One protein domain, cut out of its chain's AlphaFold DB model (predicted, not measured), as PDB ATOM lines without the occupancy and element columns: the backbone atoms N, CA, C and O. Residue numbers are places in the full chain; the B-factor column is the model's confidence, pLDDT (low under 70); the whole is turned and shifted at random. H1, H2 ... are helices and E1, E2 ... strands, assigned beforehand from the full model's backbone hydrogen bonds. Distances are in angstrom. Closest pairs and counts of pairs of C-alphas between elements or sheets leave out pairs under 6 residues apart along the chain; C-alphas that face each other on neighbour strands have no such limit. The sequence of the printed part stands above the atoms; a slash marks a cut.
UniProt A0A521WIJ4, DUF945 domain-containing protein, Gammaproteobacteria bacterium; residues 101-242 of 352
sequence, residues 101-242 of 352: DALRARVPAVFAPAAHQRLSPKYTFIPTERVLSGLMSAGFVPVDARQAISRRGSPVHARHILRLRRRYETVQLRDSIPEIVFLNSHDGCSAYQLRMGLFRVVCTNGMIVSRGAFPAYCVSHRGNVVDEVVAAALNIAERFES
ATOM      1  N   ASP A 101     598.853 523.837 420.354       91.00
ATOM      2  CA  ASP A 101     599.332 524.033 418.981       91.00
ATOM      3  C   ASP A 101     600.820 524.396 418.931       91.00
ATOM      4  O   ASP A 101     601.568 523.849 418.117       91.00
ATOM      5  N   ALA A 102     601.291 525.235 419.862       91.38
ATOM      6  CA  ALA A 102     602.718 525.512 420.009       91.38
ATOM      7  C   ALA A 102     603.499 524.240 420.383       91.38
ATOM      8  O   ALA A 102     604.593 524.002 419.863       91.38
ATOM      9  N   LEU A 103     602.929 523.387 421.242       93.25
ATOM     10  CA  LEU A 103     603.510 522.086 421.569       93.25
ATOM     11  C   LEU A 103     603.538 521.142 420.366       93.25
ATOM     12  O   LEU A 103     604.557 520.489 420.165       93.25
ATOM     13  N   ARG A 104     602.478 521.082 419.551       93.06
ATOM     14  CA  ARG A 104     602.444 520.254 418.331       93.06
ATOM     15  C   ARG A 104     603.541 520.646 417.353       93.06
ATOM     16  O   ARG A 104     604.222 519.772 416.824       93.06
ATOM     17  N   ALA A 105     603.750 521.949 417.161       91.44
ATOM     18  CA  ALA A 105     604.802 522.456 416.288       91.44
ATOM     19  C   ALA A 105     606.209 522.164 416.840       91.44
ATOM     20  O   ALA A 105     607.111 521.780 416.094       91.44
ATOM     21  N   ARG A 106     606.415 522.337 418.152       91.25
ATOM     22  CA  ARG A 106     607.743 522.249 418.780       91.25
ATOM     23  C   ARG A 106     608.162 520.823 419.139       91.25
ATOM     24  O   ARG A 106     609.348 520.492 419.079       91.25
ATOM     25  N   VAL A 107     607.206 520.001 419.562       94.00
ATOM     26  CA  VAL A 107     607.411 518.647 420.085       94.00
ATOM     27  C   VAL A 107     606.324 517.701 419.547       94.00
ATOM     28  O   VAL A 107     605.511 517.182 420.318       94.00
ATOM     29  N   PRO A 108     606.297 517.433 418.227       93.69
ATOM     30  CA  PRO A 108     605.316 516.531 417.620       93.69
ATOM     31  C   PRO A 108     605.321 515.123 418.231       93.69
ATOM     32  O   PRO A 108     604.305 514.436 418.177       93.69
ATOM     33  N   ALA A 109     606.420 514.691 418.865       93.44
ATOM     34  CA  ALA A 109     606.487 513.392 419.529       93.44
ATOM     35  C   ALA A 109     605.493 513.216 420.692       93.44
ATOM     36  O   ALA A 109     605.143 512.088 421.015       93.44
ATOM     37  N   VAL A 110     605.007 514.301 421.305       94.38
ATOM     38  CA  VAL A 110     603.963 514.237 422.351       94.38
ATOM     39  C   VAL A 110     602.624 513.752 421.787       94.38
ATOM     40  O   VAL A 110     601.834 513.122 422.491       94.38
ATOM     41  N   PHE A 111     602.394 514.017 420.503       95.12
ATOM     42  CA  PHE A 111     601.153 513.751 419.780       95.12
ATOM     43  C   PHE A 111     601.288 512.535 418.860       95.12
ATOM     44  O   PHE A 111     600.574 512.412 417.867       95.12
ATOM     45  N   ALA A 112     602.241 511.644 419.153       93.56
ATOM     46  CA  ALA A 112     602.394 510.410 418.403       93.56
ATOM     47  C   ALA A 112     601.077 509.612 418.447       93.56
ATOM     48  O   ALA A 112     600.531 509.413 419.533       93.56
ATOM     49  N   PRO A 113     600.565 509.123 417.306       92.62
ATOM     50  CA  PRO A 113     599.331 508.339 417.292       92.62
ATOM     51  C   PRO A 113     599.549 506.898 417.776       92.62
ATOM     52  O   PRO A 113     598.603 506.234 418.189       92.62
ATOM     53  N   ALA A 114     600.787 506.402 417.712       91.94
ATOM     54  CA  ALA A 114     601.151 505.037 418.067       91.94
ATOM     55  C   ALA A 114     602.613 504.947 418.529       91.94
ATOM     56  O   ALA A 114     603.391 505.898 418.419       91.94
ATOM     57  N   ALA A 115     602.988 503.775 419.040       90.88
ATOM     58  CA  ALA A 115     604.371 503.458 419.369       90.88
ATOM     59  C   ALA A 115     605.187 503.142 418.102       90.88
ATOM     60  O   ALA A 115     604.641 502.722 417.081       90.88
ATOM     61  N   HIS A 116     606.513 503.269 418.178       90.56
ATOM     62  CA  HIS A 116     607.379 502.912 417.058       90.56
ATOM     63  C   HIS A 116     607.246 501.417 416.734       90.56
ATOM     64  O   HIS A 116     607.360 500.571 417.617       90.56
ATOM     65  N   GLN A 117     607.167 501.082 415.445       89.12
ATOM     66  CA  GLN A 117     607.039 499.710 414.912       89.12
ATOM     67  C   GLN A 117     608.098 498.695 415.392       89.12
ATOM     68  O   GLN A 117     607.926 497.497 415.216       89.12
ATOM     69  N   ARG A 118     609.210 499.154 415.987       89.00
ATOM     70  CA  ARG A 118     610.274 498.280 416.513       89.00
ATOM     71  C   ARG A 118     609.912 497.664 417.863       89.00
ATOM     72  O   ARG A 118     610.640 496.813 418.366       89.00
ATOM     73  N   LEU A 119     608.879 498.194 418.509       88.19
ATOM     74  CA  LEU A 119     608.491 497.796 419.846       88.19
ATOM     75  C   LEU A 119     607.742 496.472 419.795       88.19
ATOM     76  O   LEU A 119     606.978 496.201 418.873       88.19
ATOM     77  N   SER A 120     607.992 495.635 420.799       86.44
ATOM     78  CA  SER A 120     607.374 494.315 420.873       86.44
ATOM     79  C   SER A 120     605.847 494.425 420.965       86.44
ATOM     80  O   SER A 120     605.366 495.371 421.591       86.44
ATOM     81  N   PRO A 121     605.089 493.405 420.527       84.94
ATOM     82  CA  PRO A 121     603.635 493.351 420.712       84.94
ATOM     83  C   PRO A 121     603.172 493.458 422.178       84.94
ATOM     84  O   PRO A 121     602.029 493.802 422.444       84.94
ATOM     85  N   LYS A 122     604.062 493.178 423.143       85.25
ATOM     86  CA  LYS A 122     603.800 493.328 424.585       85.25
ATOM     87  C   LYS A 122     603.866 494.782 425.076       85.25
ATOM     88  O   LYS A 122     603.561 495.035 426.238       85.25
ATOM     89  N   TYR A 123     604.341 495.721 424.254       83.25
ATOM     90  CA  TYR A 123     604.482 497.122 424.641       83.25
ATOM     91  C   TYR A 123     603.119 497.814 424.617       83.25
ATOM     92  O   TYR A 123     602.510 497.972 423.561       83.25
ATOM     93  N   THR A 124     602.672 498.286 425.779       86.38
ATOM     94  CA  THR A 124     601.470 499.112 425.881       86.38
ATOM     95  C   THR A 124     601.809 500.550 425.522       86.38
ATOM     96  O   THR A 124     602.563 501.228 426.232       86.38
ATOM     97  N   PHE A 125     601.237 501.022 424.417       88.50
ATOM     98  CA  PHE A 125     601.305 502.423 424.039       88.50
ATOM     99  C   PHE A 125     600.379 503.254 424.924       88.50
ATOM    100  O   PHE A 125     599.165 503.065 424.924       88.50
ATOM    101  N   ILE A 126     600.961 504.203 425.648       87.38
ATOM    102  CA  ILE A 126     600.218 505.291 426.278       87.38
ATOM    103  C   ILE A 126     600.494 506.545 425.447       87.38
ATOM    104  O   ILE A 126     601.668 506.831 425.205       87.38
ATOM    105  N   PRO A 127     599.468 507.282 424.992       90.81
ATOM    106  CA  PRO A 127     599.665 508.575 424.351       90.81
ATOM    107  C   PRO A 127     600.128 509.623 425.365       90.81
ATOM    108  O   PRO A 127     599.488 509.822 426.402       90.81
ATOM    109  N   THR A 128     601.208 510.339 425.050       92.56
ATOM    110  CA  THR A 128     601.722 511.406 425.922       92.56
ATOM    111  C   THR A 128     600.719 512.561 426.036       92.56
ATOM    112  O   THR A 128     600.527 513.088 427.130       92.56
ATOM    113  N   GLU A 129     600.011 512.907 424.953       94.50
ATOM    114  CA  GLU A 129     598.931 513.912 424.953       94.50
ATOM    115  C   GLU A 129     597.833 513.610 425.988       94.50
ATOM    116  O   GLU A 129     597.368 514.517 426.681       94.50
ATOM    117  N   ARG A 130     597.452 512.333 426.156       92.44
ATOM    118  CA  ARG A 130     596.437 511.927 427.143       92.44
ATOM    119  C   ARG A 130     596.904 512.211 428.570       92.44
ATOM    120  O   ARG A 130     596.148 512.752 429.372       92.44
ATOM    121  N   VAL A 131     598.152 511.867 428.875       92.19
ATOM    122  CA  VAL A 131     598.765 512.123 430.187       92.19
ATOM    123  C   VAL A 131     598.913 513.626 430.435       92.19
ATOM    124  O   VAL A 131     598.557 514.113 431.506       92.19
ATOM    125  N   LEU A 132     599.370 514.375 429.427       93.69
ATOM    126  CA  LEU A 132     599.476 515.832 429.493       93.69
ATOM    127  C   LEU A 132     598.116 516.487 429.772       93.69
ATOM    128  O   LEU A 132     598.037 517.377 430.610       93.69
ATOM    129  N   SER A 133     597.046 516.015 429.132       93.62
ATOM    130  CA  SER A 133     595.686 516.519 429.358       93.62
ATOM    131  C   SER A 133     595.215 516.290 430.801       93.62
ATOM    132  O   SER A 133     594.614 517.180 431.407       93.62
ATOM    133  N   GLY A 134     595.540 515.130 431.383       93.56
ATOM    134  CA  GLY A 134     595.293 514.843 432.800       93.56
ATOM    135  C   GLY A 134     596.058 515.792 433.728       93.56
ATOM    136  O   GLY A 134     595.469 516.399 434.620       93.56
ATOM    137  N   LEU A 135     597.349 516.007 433.462       93.50
ATOM    138  CA  LEU A 135     598.187 516.949 434.214       93.50
ATOM    139  C   LEU A 135     597.668 518.391 434.120       93.50
ATOM    140  O   LEU A 135     597.585 519.085 435.132       93.50
ATOM    141  N   MET A 136     597.240 518.827 432.933       93.50
ATOM    142  CA  MET A 136     596.619 520.138 432.728       93.50
ATOM    143  C   MET A 136     595.310 520.289 433.498       93.50
ATOM    144  O   MET A 136     595.081 521.335 434.108       93.50
ATOM    145  N   SER A 137     594.492 519.238 433.540       93.06
ATOM    146  CA  SER A 137     593.255 519.213 434.330       93.06
ATOM    147  C   SER A 137     593.530 519.284 435.837       93.06
ATOM    148  O   SER A 137     592.761 519.899 436.570       93.06
ATOM    149  N   ALA A 138     594.661 518.735 436.291       92.00
ATOM    150  CA  ALA A 138     595.163 518.854 437.662       92.00
ATOM    151  C   ALA A 138     595.884 520.193 437.952       92.00
ATOM    152  O   ALA A 138     596.460 520.384 439.026       92.00
ATOM    153  N   GLY A 139     595.864 521.138 437.005       91.88
ATOM    154  CA  GLY A 139     596.412 522.482 437.180       91.88
ATOM    155  C   GLY A 139     597.896 522.628 436.840       91.88
ATOM    156  O   GLY A 139     598.487 523.645 437.202       91.88
ATOM    157  N   PHE A 140     598.508 521.664 436.146       92.56
ATOM    158  CA  PHE A 140     599.876 521.781 435.632       92.56
ATOM    159  C   PHE A 140     599.888 522.261 434.181       92.56
ATOM    160  O   PHE A 140     599.402 521.581 433.284       92.56
ATOM    161  N   VAL A 141     600.484 523.417 433.919       92.88
ATOM    162  CA  VAL A 141     600.574 523.990 432.575       92.88
ATOM    163  C   VAL A 141     601.963 523.787 431.971       92.88
ATOM    164  O   VAL A 141     602.962 523.993 432.664       92.88
ATOM    165  N   PRO A 142     602.067 523.404 430.688       93.50
ATOM    166  CA  PRO A 142     603.350 523.337 429.999       93.50
ATOM    167  C   PRO A 142     603.913 524.742 429.820       93.50
ATOM    168  O   PRO A 142     603.218 525.628 429.340       93.50
ATOM    169  N   VAL A 143     605.167 524.949 430.198       90.81
ATOM    170  CA  VAL A 143     605.869 526.241 430.064       90.81
ATOM    171  C   VAL A 143     607.027 526.162 429.077       90.81
ATOM    172  O   VAL A 143     607.419 527.162 428.488       90.81
ATOM    173  N   ASP A 144     607.559 524.964 428.855       90.56
ATOM    174  CA  ASP A 144     608.628 524.728 427.897       90.56
ATOM    175  C   ASP A 144     608.614 523.259 427.450       90.56
ATOM    176  O   ASP A 144     608.158 522.375 428.178       90.56
ATOM    177  N   ALA A 145     609.085 522.985 426.237       92.44
ATOM    178  CA  ALA A 145     609.115 521.634 425.696       92.44
ATOM    179  C   ALA A 145     610.198 521.487 424.627       92.44
ATOM    180  O   ALA A 145     610.459 522.397 423.844       92.44
ATOM    181  N   ARG A 146     610.847 520.327 424.561       91.94
ATOM    182  CA  ARG A 146     611.819 520.019 423.502       91.94
ATOM    183  C   ARG A 146     611.826 518.528 423.198       91.94
ATOM    184  O   ARG A 146     611.513 517.706 424.056       91.94
ATOM    185  N   GLN A 147     612.255 518.182 421.993       93.00
ATOM    186  CA  GLN A 147     612.541 516.805 421.607       93.00
ATOM    187  C   GLN A 147     613.958 516.649 421.083       93.00
ATOM    188  O   GLN A 147     614.587 517.597 420.611       93.00
ATOM    189  N   ALA A 148     614.464 515.426 421.177       90.75
ATOM    190  CA  ALA A 148     615.717 515.044 420.567       90.75
ATOM    191  C   ALA A 148     615.616 515.167 419.042       90.75
ATOM    192  O   ALA A 148     614.646 514.730 418.423       90.75
ATOM    193  N   ILE A 149     616.657 515.730 418.430       84.94
ATOM    194  CA  ILE A 149     616.767 515.787 416.976       84.94
ATOM    195  C   ILE A 149     617.135 514.392 416.483       84.94
ATOM    196  O   ILE A 149     618.208 513.870 416.796       84.94
ATOM    197  N   SER A 150     616.250 513.797 415.693       74.75
ATOM    198  CA  SER A 150     616.471 512.481 415.116       74.75
ATOM    199  C   SER A 150     616.945 512.621 413.674       74.75
ATOM    200  O   SER A 150     616.159 512.936 412.791       74.75
ATOM    201  N   ARG A 151     618.248 512.418 413.420       72.75
ATOM    202  CA  ARG A 151     618.804 512.466 412.047       72.75
ATOM    203  C   ARG A 151     618.473 511.219 411.222       72.75
ATOM    204  O   ARG A 151     618.490 511.279 410.003       72.75
ATOM    205  N   ARG A 152     618.262 510.079 411.889       72.31
ATOM    206  CA  ARG A 152     618.037 508.757 411.269       72.31
ATOM    207  C   ARG A 152     616.803 508.030 411.810       72.31
ATOM    208  O   ARG A 152     616.521 506.919 411.384       72.31
ATOM    209  N   GLY A 153     616.115 508.603 412.791       73.12
ATOM    210  CA  GLY A 153     614.925 508.013 413.392       73.12
ATOM    211  C   GLY A 153     613.711 508.911 413.204       73.12
ATOM    212  O   GLY A 153     613.803 510.021 412.689       73.12
ATOM    213  N   SER A 154     612.567 508.423 413.659       83.31
ATOM    214  CA  SER A 154     611.298 509.118 413.489       83.31
ATOM    215  C   SER A 154     611.180 510.321 414.442       83.31
ATOM    216  O   SER A 154     611.243 510.127 415.660       83.31
ATOM    217  N   PRO A 155     610.970 511.553 413.934       86.88
ATOM    218  CA  PRO A 155     610.760 512.734 414.774       86.88
ATOM    219  C   PRO A 155     609.532 512.632 415.685       86.88
ATOM    220  O   PRO A 155     609.528 513.242 416.747       86.88
ATOM    221  N   VAL A 156     608.521 511.844 415.298       91.56
ATOM    222  CA  VAL A 156     607.290 511.623 416.080       91.56
ATOM    223  C   VAL A 156     607.446 510.573 417.184       91.56
ATOM    224  O   VAL A 156     606.591 510.472 418.046       91.56
ATOM    225  N   HIS A 157     608.546 509.819 417.225       91.88
ATOM    226  CA  HIS A 157     608.817 508.877 418.324       91.88
ATOM    227  C   HIS A 157     610.008 509.301 419.188       91.88
ATOM    228  O   HIS A 157     610.396 508.583 420.113       91.88
ATOM    229  N   ALA A 158     610.593 510.459 418.878       91.56
ATOM    230  CA  ALA A 158     611.785 510.956 419.533       91.56
ATOM    231  C   ALA A 158     611.563 511.146 421.037       91.56
ATOM    232  O   ALA A 158     610.469 511.477 421.508       91.56
ATOM    233  N   ARG A 159     612.650 510.986 421.799       92.44
ATOM    234  CA  ARG A 159     612.669 511.376 423.209       92.44
ATOM    235  C   ARG A 159     612.275 512.840 423.325       92.44
ATOM    236  O   ARG A 159     612.853 513.687 422.646       92.44
ATOM    237  N   HIS A 160     611.360 513.127 424.226       92.81
ATOM    238  CA  HIS A 160     610.878 514.466 424.486       92.81
ATOM    239  C   HIS A 160     610.826 514.737 425.982       92.81
ATOM    240  O   HIS A 160     610.859 513.827 426.813       92.81
ATOM    241  N   ILE A 161     610.824 516.021 426.302       93.12
ATOM    242  CA  ILE A 161     610.794 516.541 427.656       93.12
ATOM    243  C   ILE A 161     609.894 517.770 427.677       93.12
ATOM    244  O   ILE A 161     610.018 518.648 426.820       93.12
ATOM    245  N   LEU A 162     609.001 517.806 428.656       94.00
ATOM    246  CA  LEU A 162     608.111 518.917 428.946       94.00
ATOM    247  C   LEU A 162     608.444 519.450 430.330       94.00
ATOM    248  O   LEU A 162     608.751 518.689 431.246       94.00
ATOM    249  N   ARG A 163     608.370 520.763 430.468       93.00
ATOM    250  CA  ARG A 163     608.434 521.459 431.744       93.00
ATOM    251  C   ARG A 163     607.044 521.950 432.071       93.00
ATOM    252  O   ARG A 163     606.403 522.597 431.242       93.00
ATOM    253  N   LEU A 164     606.582 521.598 433.257       92.56
ATOM    254  CA  LEU A 164     605.231 521.828 433.723       92.56
ATOM    255  C   LEU A 164     605.290 522.650 435.005       92.56
ATOM    256  O   LEU A 164     606.036 522.323 435.927       92.56
ATOM    257  N   ARG A 165     604.477 523.698 435.080       89.88
ATOM    258  CA  ARG A 165     604.360 524.566 436.254       89.88
ATOM    259  C   ARG A 165     602.946 524.497 436.811       89.88
ATOM    260  O   ARG A 165     601.995 524.345 436.050       89.88
ATOM    261  N   ARG A 166     602.780 524.635 438.127       87.75
ATOM    262  CA  ARG A 166     601.455 524.837 438.727       87.75
ATOM    263  C   ARG A 166     600.874 526.175 438.270       87.75
ATOM    264  O   ARG A 166     601.543 527.200 438.332       87.75
ATOM    265  N   ARG A 167     599.616 526.163 437.827       80.56
ATOM    266  CA  ARG A 167     598.901 527.363 437.371       80.56
ATOM    267  C   ARG A 167     598.647 528.364 438.501       80.56
ATOM    268  O   ARG A 167     598.739 529.558 438.257       80.56
ATOM    269  N   TYR A 168     598.304 527.878 439.694       69.50
ATOM    270  CA  TYR A 168     597.793 528.713 440.790       69.50
ATOM    271  C   TYR A 168     598.801 528.932 441.926       69.50
ATOM    272  O   TYR A 168     598.714 529.924 442.636       69.50
ATOM    273  N   GLU A 169     599.786 528.045 442.063       66.75
ATOM    274  CA  GLU A 169     600.754 528.041 443.166       66.75
ATOM    275  C   GLU A 169     602.165 527.980 442.583       66.75
ATOM    276  O   GLU A 169     602.802 526.927 442.520       66.75
ATOM    277  N   THR A 170     602.642 529.108 442.056       65.06
ATOM    278  CA  THR A 170     604.049 529.202 441.659       65.06
ATOM    279  C   THR A 170     604.861 529.570 442.891       65.06
ATOM    280  O   THR A 170     604.953 530.740 443.251       65.06
ATOM    281  N   VAL A 171     605.453 528.565 443.535       67.50
ATOM    282  CA  VAL A 171     606.499 528.789 444.536       67.50
ATOM    283  C   VAL A 171     607.676 529.424 443.806       67.50
ATOM    284  O   VAL A 171     608.238 528.807 442.910       67.50
ATOM    285  N   GLN A 172     608.035 530.661 444.120       70.25
ATOM    286  CA  GLN A 172     609.257 531.255 443.590       70.25
ATOM    287  C   GLN A 172     610.365 531.077 444.624       70.25
ATOM    288  O   GLN A 172     610.264 531.561 445.746       70.25
ATOM    289  N   LEU A 173     611.427 530.376 444.236       74.69
ATOM    290  CA  LEU A 173     612.605 530.160 445.060       74.69
ATOM    291  C   LEU A 173     613.707 531.113 444.599       74.69
ATOM    292  O   LEU A 173     614.457 530.804 443.673       74.69
ATOM    293  N   ARG A 174     613.761 532.300 445.209       74.75
ATOM    294  CA  ARG A 174     614.595 533.431 444.768       74.75
ATOM    295  C   ARG A 174     614.361 533.788 443.299       74.75
ATOM    296  O   ARG A 174     613.335 534.363 442.950       74.75
ATOM    297  N   ASP A 175     615.304 533.454 442.428       76.62
ATOM    298  CA  ASP A 175     615.255 533.693 440.989       76.62
ATOM    299  C   ASP A 175     614.960 532.414 440.189       76.62
ATOM    300  O   ASP A 175     615.037 532.414 438.958       76.62
ATOM    301  N   SER A 176     614.628 531.328 440.892       83.12
ATOM    302  CA  SER A 176     614.330 530.003 440.365       83.12
ATOM    303  C   SER A 176     612.868 529.638 440.571       83.12
ATOM    304  O   SER A 176     612.245 529.985 441.570       83.12
ATOM    305  N   ILE A 177     612.318 528.890 439.621       85.56
ATOM    306  CA  ILE A 177     610.972 528.338 439.709       85.56
ATOM    307  C   ILE A 177     611.079 526.810 439.722       85.56
ATOM    308  O   ILE A 177     611.674 526.244 438.795       85.56
ATOM    309  N   PRO A 178     610.543 526.130 440.750       88.56
ATOM    310  CA  PRO A 178     610.390 524.695 440.751       88.56
ATOM    311  C   PRO A 178     609.319 524.303 439.733       88.56
ATOM    312  O   PRO A 178     608.202 524.825 439.698       88.56
ATOM    313  N   GLU A 179     609.685 523.376 438.865       90.69
ATOM    314  CA  GLU A 179     608.838 522.856 437.804       90.69
ATOM    315  C   GLU A 179     608.943 521.334 437.783       90.69
ATOM    316  O   GLU A 179     609.955 520.737 438.168       90.69
ATOM    317  N   ILE A 180     607.893 520.692 437.286       92.25
ATOM    318  CA  ILE A 180     607.907 519.262 437.016       92.25
ATOM    319  C   ILE A 180     608.465 519.046 435.619       92.25
ATOM    320  O   ILE A 180     607.981 519.591 434.628       92.25
ATOM    321  N   VAL A 181     609.485 518.206 435.541       92.19
ATOM    322  CA  VAL A 181     610.109 517.779 434.302       92.19
ATOM    323  C   VAL A 181     609.560 516.412 433.928       92.19
ATOM    324  O   VAL A 181     609.835 515.412 434.590       92.19
ATOM    325  N   PHE A 182     608.800 516.372 432.843       92.88
ATOM    326  CA  PHE A 182     608.194 515.167 432.304       92.88
ATOM    327  C   PHE A 182     608.993 514.660 431.103       92.88
ATOM    328  O   PHE A 182     609.148 515.385 430.125       92.88
ATOM    329  N   LEU A 183     609.509 513.430 431.166       92.06
ATOM    330  CA  LEU A 183     610.290 512.800 430.100       92.06
ATOM    331  C   LEU A 183     609.620 511.535 429.584       92.06
ATOM    332  O   LEU A 183     609.160 510.712 430.373       92.06
ATOM    333  N   ASN A 184     609.672 511.339 428.268       92.00
ATOM    334  CA  ASN A 184     609.215 510.108 427.637       92.00
ATOM    335  C   ASN A 184     609.854 509.897 426.246       92.00
ATOM    336  O   ASN A 184     610.518 510.779 425.695       92.00
ATOM    337  N   SER A 185     609.687 508.700 425.681       91.00
ATOM    338  CA  SER A 185     609.941 508.379 424.274       91.00
ATOM    339  C   SER A 185     609.001 507.272 423.808       91.00
ATOM    340  O   SER A 185     608.733 506.333 424.556       91.00
ATOM    341  N   HIS A 186     608.587 507.316 422.544       89.75
ATOM    342  CA  HIS A 186     607.722 506.285 421.961       89.75
ATOM    343  C   HIS A 186     608.493 505.240 421.140       89.75
ATOM    344  O   HIS A 186     607.887 504.455 420.418       89.75
ATOM    345  N   ASP A 187     609.825 505.211 421.247       86.94
ATOM    346  CA  ASP A 187     610.712 504.224 420.616       86.94
ATOM    347  C   ASP A 187     611.339 503.226 421.611       86.94
ATOM    348  O   ASP A 187     612.148 502.387 421.214       86.94
ATOM    349  N   GLY A 188     610.963 503.310 422.894       82.44
ATOM    350  CA  GLY A 188     611.454 502.445 423.972       82.44
ATOM    351  C   GLY A 188     612.822 502.830 424.540       82.44
ATOM    352  O   GLY A 188     613.307 502.157 425.447       82.44
ATOM    353  N   CYS A 189     613.449 503.916 424.072       82.00
ATOM    354  CA  CYS A 189     614.760 504.353 424.568       82.00
ATOM    355  C   CYS A 189     614.691 505.159 425.882       82.00
ATOM    356  O   CYS A 189     615.718 505.625 426.390       82.00
ATOM    357  N   SER A 190     613.493 505.419 426.394       80.75
ATOM    358  CA  SER A 190     613.209 506.164 427.619       80.75
ATOM    359  C   SER A 190     611.840 505.759 428.150       80.75
ATOM    360  O   SER A 190     610.874 505.708 427.392       80.75
ATOM    361  N   ALA A 191     611.759 505.518 429.455       79.75
ATOM    362  CA  ALA A 191     610.491 505.339 430.153       79.75
ATOM    363  C   ALA A 191     609.846 506.693 430.487       79.75
ATOM    364  O   ALA A 191     610.545 507.715 430.518       79.75
ATOM    365  N   TYR A 192     608.550 506.658 430.802       84.88
ATOM    366  CA  TYR A 192     607.823 507.759 431.427       84.88
ATOM    367  C   TYR A 192     608.451 508.099 432.778       84.88
ATOM    368  O   TYR A 192     608.546 507.243 433.661       84.88
ATOM    369  N   GLN A 193     608.899 509.344 432.932       89.56
ATOM    370  CA  GLN A 193     609.506 509.826 434.169       89.56
ATOM    371  C   GLN A 193     609.018 511.226 434.505       89.56
ATOM    372  O   GLN A 193     609.081 512.118 433.657       89.56
ATOM    373  N   LEU A 194     608.625 511.430 435.759       91.38
ATOM    374  CA  LEU A 194     608.475 512.755 436.350       91.38
ATOM    375  C   LEU A 194     609.648 513.043 437.283       91.38
ATOM    376  O   LEU A 194     610.115 512.165 438.013       91.38
ATOM    377  N   ARG A 195     610.142 514.279 437.242       90.75
ATOM    378  CA  ARG A 195     611.264 514.759 438.053       90.75
ATOM    379  C   ARG A 195     611.024 516.188 438.504       90.75
ATOM    380  O   ARG A 195     610.299 516.922 437.842       90.75
ATOM    381  N   MET A 196     611.696 516.595 439.571       90.12
ATOM    382  CA  MET A 196     611.797 518.004 439.947       90.12
ATOM    383  C   MET A 196     612.907 518.682 439.146       90.12
ATOM    384  O   MET A 196     613.968 518.098 438.905       90.12
ATOM    385  N   GLY A 197     612.674 519.927 438.751       88.69
ATOM    386  CA  GLY A 197     613.714 520.808 438.246       88.69
ATOM    387  C   GLY A 197     613.541 522.220 438.785       88.69
ATOM    388  O   GLY A 197     612.424 522.646 439.055       88.69
ATOM    389  N   LEU A 198     614.650 522.934 438.925       88.06
ATOM    390  CA  LEU A 198     614.711 524.351 439.259       88.06
ATOM    391  C   LEU A 198     615.141 525.125 438.020       88.06
ATOM    392  O   LEU A 198     616.182 524.846 437.423       88.06
ATOM    393  N   PHE A 199     614.334 526.097 437.613       85.25
ATOM    394  CA  PHE A 199     614.553 526.848 436.383       85.25
ATOM    395  C   PHE A 199     614.649 528.337 436.682       85.25
ATOM    396  O   PHE A 199     613.677 528.942 437.130       85.25
ATOM    397  N   ARG A 200     615.813 528.942 436.418       77.19
ATOM    398  CA  ARG A 200     616.029 530.368 436.701       77.19
ATOM    399  C   ARG A 200     615.362 531.257 435.679       77.19
ATOM    400  O   ARG A 200     615.420 530.976 434.481       77.19
ATOM    401  N   VAL A 201     614.826 532.386 436.126       62.75
ATOM    402  CA  VAL A 201     613.916 533.192 435.312       62.75
ATOM    403  C   VAL A 201     614.537 533.715 434.008       62.75
ATOM    404  O   VAL A 201     613.877 533.829 432.971       62.75
ATOM    405  N   VAL A 202     615.837 533.991 434.066       57.03
ATOM    406  CA  VAL A 202     616.641 534.583 432.991       57.03
ATOM    407  C   VAL A 202     617.589 533.572 432.336       57.03
ATOM    408  O   VAL A 202     618.494 533.946 431.591       57.03
ATOM    409  N   CYS A 203     617.469 532.276 432.645       55.47
ATOM    410  CA  CYS A 203     618.291 531.232 432.031       55.47
ATOM    411  C   CYS A 203     617.507 530.408 431.016       55.47
ATOM    412  O   CYS A 203     616.361 530.029 431.224       55.47
ATOM    413  N   THR A 204     618.178 530.058 429.922       47.00
ATOM    414  CA  THR A 204     617.690 529.024 429.002       47.00
ATOM    415  C   THR A 204     618.016 527.609 429.511       47.00
ATOM    416  O   THR A 204     617.656 526.638 428.852       47.00
ATOM    417  N   ASN A 205     618.738 527.474 430.633       60.41
ATOM    418  CA  ASN A 205     619.254 526.208 431.160       60.41
ATOM    419  C   ASN A 205     618.690 525.948 432.562       60.41
ATOM    420  O   ASN A 205     619.137 526.552 433.525       60.41
ATOM    421  N   GLY A 206     617.740 525.026 432.688       63.81
ATOM    422  CA  GLY A 206     617.300 524.566 434.004       63.81
ATOM    423  C   GLY A 206     618.254 523.588 434.661       63.81
ATOM    424  O   GLY A 206     618.991 522.875 433.977       63.81
ATOM    425  N   MET A 207     618.172 523.510 435.982       76.50
ATOM    426  CA  MET A 207     618.800 522.483 436.794       76.50
ATOM    427  C   MET A 207     617.788 521.374 437.075       76.50
ATOM    428  O   MET A 207     616.734 521.604 437.659       76.50
ATOM    429  N   ILE A 208     618.085 520.154 436.640       74.88
ATOM    430  CA  ILE A 208     617.288 518.968 436.974       74.88
ATOM    431  C   ILE A 208     617.861 518.350 438.244       74.88
ATOM    432  O   ILE A 208     619.027 517.962 438.274       74.88
ATOM    433  N   VAL A 209     617.023 518.235 439.266       71.81
ATOM    434  CA  VAL A 209     617.412 517.750 440.588       71.81
ATOM    435  C   VAL A 209     617.772 516.260 440.524       71.81
ATOM    436  O   VAL A 209     617.279 515.511 439.667       71.81
ATOM    437  N   SER A 210     618.698 515.823 441.378       60.25
ATOM    438  CA  SER A 210     619.177 514.445 441.351       60.25
ATOM    439  C   SER A 210     618.135 513.431 441.805       60.25
ATOM    440  O   SER A 210     617.258 513.731 442.611       60.25
ATOM    441  N   ARG A 211     618.285 512.189 441.323       59.91
ATOM    442  CA  ARG A 211     617.463 511.055 441.778       59.91
ATOM    443  C   ARG A 211     617.754 510.648 443.220       59.91
ATOM    444  O   ARG A 211     616.881 510.050 443.834       59.91
ATOM    445  N   GLY A 212     618.974 510.896 443.705       53.22
ATOM    446  CA  GLY A 212     619.391 510.526 445.055       53.22
ATOM    447  C   GLY A 212     618.685 511.367 446.112       53.22
ATOM    448  O   GLY A 212     618.138 510.813 447.060       53.22
ATOM    449  N   ALA A 213     618.631 512.686 445.907       56.53
ATOM    450  CA  ALA A 213     617.929 513.603 446.801       56.53
ATOM    451  C   ALA A 213     616.407 513.582 446.572       56.53
ATOM    452  O   ALA A 213     615.636 513.598 447.528       56.53
ATOM    453  N   PHE A 214     615.966 513.501 445.308       71.31
ATOM    454  CA  PHE A 214     614.547 513.485 444.948       71.31
ATOM    455  C   PHE A 214     614.270 512.430 443.864       71.31
ATOM    456  O   PHE A 214     614.599 512.633 442.689       71.31
ATOM    457  N   PRO A 215     613.658 511.285 444.216       69.69
ATOM    458  CA  PRO A 215     613.526 510.166 443.294       69.69
ATOM    459  C   PRO A 215     612.704 510.545 442.061       69.69
ATOM    460  O   PRO A 215     611.659 511.188 442.150       69.69
ATOM    461  N   ALA A 216     613.172 510.104 440.891       78.19
ATOM    462  CA  ALA A 216     612.367 510.181 439.679       78.19
ATOM    463  C   ALA A 216     611.188 509.213 439.807       78.19
ATOM    464  O   ALA A 216     611.398 508.025 440.062       78.19
ATOM    465  N   TYR A 217     609.974 509.700 439.570       81.69
ATOM    466  CA  TYR A 217     608.798 508.844 439.546       81.69
ATOM    467  C   TYR A 217     608.706 508.167 438.179       81.69
ATOM    468  O   TYR A 217     608.456 508.826 437.166       81.69
ATOM    469  N   CYS A 218     608.985 506.866 438.143       82.00
ATOM    470  CA  CYS A 218     608.882 506.047 436.942       82.00
ATOM    471  C   CYS A 218     607.488 505.438 436.885       82.00
ATOM    472  O   CYS A 218     607.115 504.681 437.776       82.00
ATOM    473  N   VAL A 219     606.753 505.744 435.826       75.38
ATOM    474  CA  VAL A 219     605.365 505.303 435.693       75.38
ATOM    475  C   VAL A 219     605.330 503.946 435.010       75.38
ATOM    476  O   VAL A 219     605.952 503.749 433.958       75.38
ATOM    477  N   SER A 220     604.604 503.000 435.600       75.75
ATOM    478  CA  SER A 220     604.428 501.687 434.987       75.75
ATOM    479  C   SER A 220     603.451 501.781 433.805       75.75
ATOM    480  O   SER A 220     602.430 502.452 433.877       75.75
ATOM    481  N   HIS A 221     603.724 501.105 432.683       70.25
ATOM    482  CA  HIS A 221     602.796 501.097 431.534       70.25
ATOM    483  C   HIS A 221     601.638 500.097 431.740       70.25
ATOM    484  O   HIS A 221     601.296 499.329 430.836       70.25
ATOM    485  N   ARG A 222     601.089 500.017 432.957       72.19
ATOM    486  CA  ARG A 222     600.038 499.069 433.345       72.19
ATOM    487  C   ARG A 222     598.981 499.790 434.178       72.19
ATOM    488  O   ARG A 222     599.317 500.630 434.996       72.19
ATOM    489  N   GLY A 223     597.714 499.427 433.995       75.31
ATOM    490  CA  GLY A 223     596.611 500.013 434.761       75.31
ATOM    491  C   GLY A 223     596.262 501.445 434.343       75.31
ATOM    492  O   GLY A 223     596.418 501.822 433.178       75.31
ATOM    493  N   ASN A 224     595.742 502.233 435.287       81.38
ATOM    494  CA  ASN A 224     595.338 503.616 435.045       81.38
ATOM    495  C   ASN A 224     596.531 504.574 435.164       81.38
ATOM    496  O   ASN A 224     596.761 505.221 436.181       81.38
ATOM    497  N   VAL A 225     597.275 504.655 434.066       84.12
ATOM    498  CA  VAL A 225     598.504 505.446 433.961       84.12
ATOM    499  C   VAL A 225     598.265 506.939 434.196       84.12
ATOM    500  O   VAL A 225     599.128 507.610 434.748       84.12
ATOM    501  N   VAL A 226     597.113 507.484 433.786       88.69
ATOM    502  CA  VAL A 226     596.850 508.928 433.910       88.69
ATOM    503  C   VAL A 226     596.749 509.330 435.377       88.69
ATOM    504  O   VAL A 226     597.434 510.265 435.785       88.69
ATOM    505  N   ASP A 227     595.960 508.601 436.163       88.38
ATOM    506  CA  ASP A 227     595.770 508.906 437.584       88.38
ATOM    507  C   ASP A 227     597.066 508.699 438.376       88.38
ATOM    508  O   ASP A 227     597.399 509.524 439.223       88.38
ATOM    509  N   GLU A 228     597.849 507.663 438.043       88.38
ATOM    510  CA  GLU A 228     599.174 507.428 438.631       88.38
ATOM    511  C   GLU A 228     600.119 508.615 438.370       88.38
ATOM    512  O   GLU A 228     600.746 509.132 439.296       88.38
ATOM    513  N   VAL A 229     600.187 509.105 437.123       88.31
ATOM    514  CA  VAL A 229     601.041 510.251 436.763       88.31
ATOM    515  C   VAL A 229     600.565 511.527 437.453       88.31
ATOM    516  O   VAL A 229     601.386 512.304 437.939       88.31
ATOM    517  N   VAL A 230     599.252 511.767 437.490       91.06
ATOM    518  CA  VAL A 230     598.681 512.955 438.133       91.06
ATOM    519  C   VAL A 230     598.964 512.933 439.631       91.06
ATOM    520  O   VAL A 230     599.495 513.912 440.153       91.06
ATOM    521  N   ALA A 231     598.703 511.815 440.311       90.81
ATOM    522  CA  ALA A 231     599.012 511.658 441.727       90.81
ATOM    523  C   ALA A 231     600.509 511.862 441.995       90.81
ATOM    524  O   ALA A 231     600.885 512.582 442.918       90.81
ATOM    525  N   ALA A 232     601.384 511.294 441.165       90.12
ATOM    526  CA  ALA A 232     602.822 511.502 441.276       90.12
ATOM    527  C   ALA A 232     603.227 512.973 441.100       90.12
ATOM    528  O   ALA A 232     604.064 513.470 441.849       90.12
ATOM    529  N   ALA A 233     602.625 513.688 440.148       90.81
ATOM    530  CA  ALA A 233     602.894 515.106 439.937       90.81
ATOM    531  C   ALA A 233     602.453 515.970 441.130       90.81
ATOM    532  O   ALA A 233     603.189 516.871 441.531       90.81
ATOM    533  N   LEU A 234     601.293 515.679 441.727       90.88
ATOM    534  CA  LEU A 234     600.816 516.353 442.940       90.88
ATOM    535  C   LEU A 234     601.779 516.121 444.117       90.88
ATOM    536  O   LEU A 234     602.269 517.089 444.692       90.88
ATOM    537  N   ASN A 235     602.160 514.864 444.369       89.75
ATOM    538  CA  ASN A 235     603.140 514.498 445.401       89.75
ATOM    539  C   ASN A 235     604.512 515.163 445.185       89.75
ATOM    540  O   ASN A 235     605.215 515.497 446.137       89.75
ATOM    541  N   ILE A 236     604.937 515.326 443.928       89.00
ATOM    542  CA  ILE A 236     606.173 516.040 443.597       89.00
ATOM    543  C   ILE A 236     606.049 517.522 443.966       89.00
ATOM    544  O   ILE A 236     606.986 518.077 444.534       89.00
ATOM    545  N   ALA A 237     604.913 518.149 443.653       87.38
ATOM    546  CA  ALA A 237     604.687 519.562 443.936       87.38
ATOM    547  C   ALA A 237     604.683 519.863 445.444       87.38
ATOM    548  O   ALA A 237     605.251 520.868 445.856       87.38
ATOM    549  N   GLU A 238     604.137 518.967 446.269       87.56
ATOM    550  CA  GLU A 238     604.160 519.090 447.738       87.56
ATOM    551  C   GLU A 238     605.585 519.088 448.316       87.56
ATOM    552  O   GLU A 238     605.847 519.664 449.366       87.56
ATOM    553  N   ARG A 239     606.549 518.481 447.617       87.31
ATOM    554  CA  ARG A 239     607.951 518.419 448.057       87.31
ATOM    555  C   ARG A 239     608.785 519.629 447.634       87.31
ATOM    556  O   ARG A 239     609.972 519.679 447.962       87.31
ATOM    557  N   PHE A 240     608.208 520.602 446.927       86.00
ATOM    558  CA  PHE A 240     608.938 521.803 446.513       86.00
ATOM    559  C   PHE A 240     609.444 522.637 447.699       86.00
ATOM    560  O   PHE A 240     610.500 523.253 447.582       86.00
ATOM    561  N   GLU A 241     608.781 522.598 448.856       83.69
ATOM    562  CA  GLU A 241     609.277 523.249 450.080       83.69
ATOM    563  C   GLU A 241     610.558 522.588 450.610       83.69
ATOM    564  O   GLU A 241     611.516 523.265 450.978       83.69
ATOM    565  N   SER A 242     610.639 521.256 450.574       86.69
ATOM    566  CA  SER A 242     611.861 520.534 450.949       86.69
ATOM    567  C   SER A 242     613.023 520.862 450.005       86.69
ATOM    568  O   SER A 242     614.165 521.025 450.444       86.69
TER     569      SER A 242
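Overview. This is residues 101 to 242 of the 352 residues of the protein "DUF945 domain-containing protein" of Gammaproteobacteria bacterium (UniProt A0A521WIJ4). A strongly twisted sheet of four strands, E1 to E4, makes a wall, and the helices H3 and H4 cover one of its faces. The short helices H1 and H2 graze the sheet, and the long link after E4 folds back beside that edge strand in two short pairings. The printed part has 142 residues with four named helices and four named strands in the order H1 H2 H3 E1 E2 E3 E4 H4; the sheet's order is E1 E2 E3 E4, antiparallel throughout. The class is mixed, helices and strands, with under half of the residues, 66 of 142, in named elements. The whole is compact, with a radius of gyration of the C-alphas of 14.9 A and spans of 46 by 33 by 30 A.

Along the chain. In the sheet, E1 is residues 140 to 147, 19.5 A long, and bends by 66 degrees at residue 143. E2 is residues 160 to 166, 20.0 A; E3 is residues 176 to 184, 24.2 A; E4 is residues 193 to 200, 21.7 A. H3 is residues 128 to 137, 14.3 A, and H4 is residues 225 to 238, 20.2 A, ending at C-alpha 238 at (604.160, 519.090, 447.738). H1, residues 101 to 106, begins at C-alpha 101 at (599.332, 524.033, 418.981), and H2 is residues 108 to 111.

Arrangement. The strands form a meander, each the antiparallel neighbour of the one before, in three hairpins. Across E1 and E2, N 143 and O 163 are within hydrogen-bond range at 2.9 A; across E2 and E3, N 162 and O 182 are within hydrogen-bond range at 2.8 A; across E3 and E4, N 181 and O 195 are within hydrogen-bond range at 2.8 A. Residues 193 to 194 and 197 to 198 of E4 pair antiparallel with residues 217 to 218 and 207 to 208. H3 and H4 lie on the same face, making two layers, helices on one face of a sheet. H3 is over E2 at a height over the sheet of 9.2 A, along the strands, at 2 degrees to E2 on the local plane. H4 is over E3 at 8.6 A, along the strands, at 20 degrees to E3 on the local plane. H3 and H4 touch, closest at the C-alphas of Val 131 and Val 226, 5.3 A, the same way at a steep tilt of 50 degrees. H2 touches H3, closest at the C-alphas of Val 110 and Thr 128, 5.1 A. H1 and H2 only just touch, only at the corner, with 3 pairs of C-alphas within 8 A. In H1, H3 and H4 every O i to N i+4 pair is within hydrogen-bond range; H2 is too short for such a pair.

Size, cuts and confidence. The C-alphas farthest apart, those of Pro 121 and Arg 174, are 48.0 A apart. The printed part has no cut; the links H2 to H3, E1 to E2 and E4 to H4 are long. Mean pLDDT of the printed part is 84.5, and it is under 70 at residues 168 to 171, 201 to 206, 210 to 213 and 215.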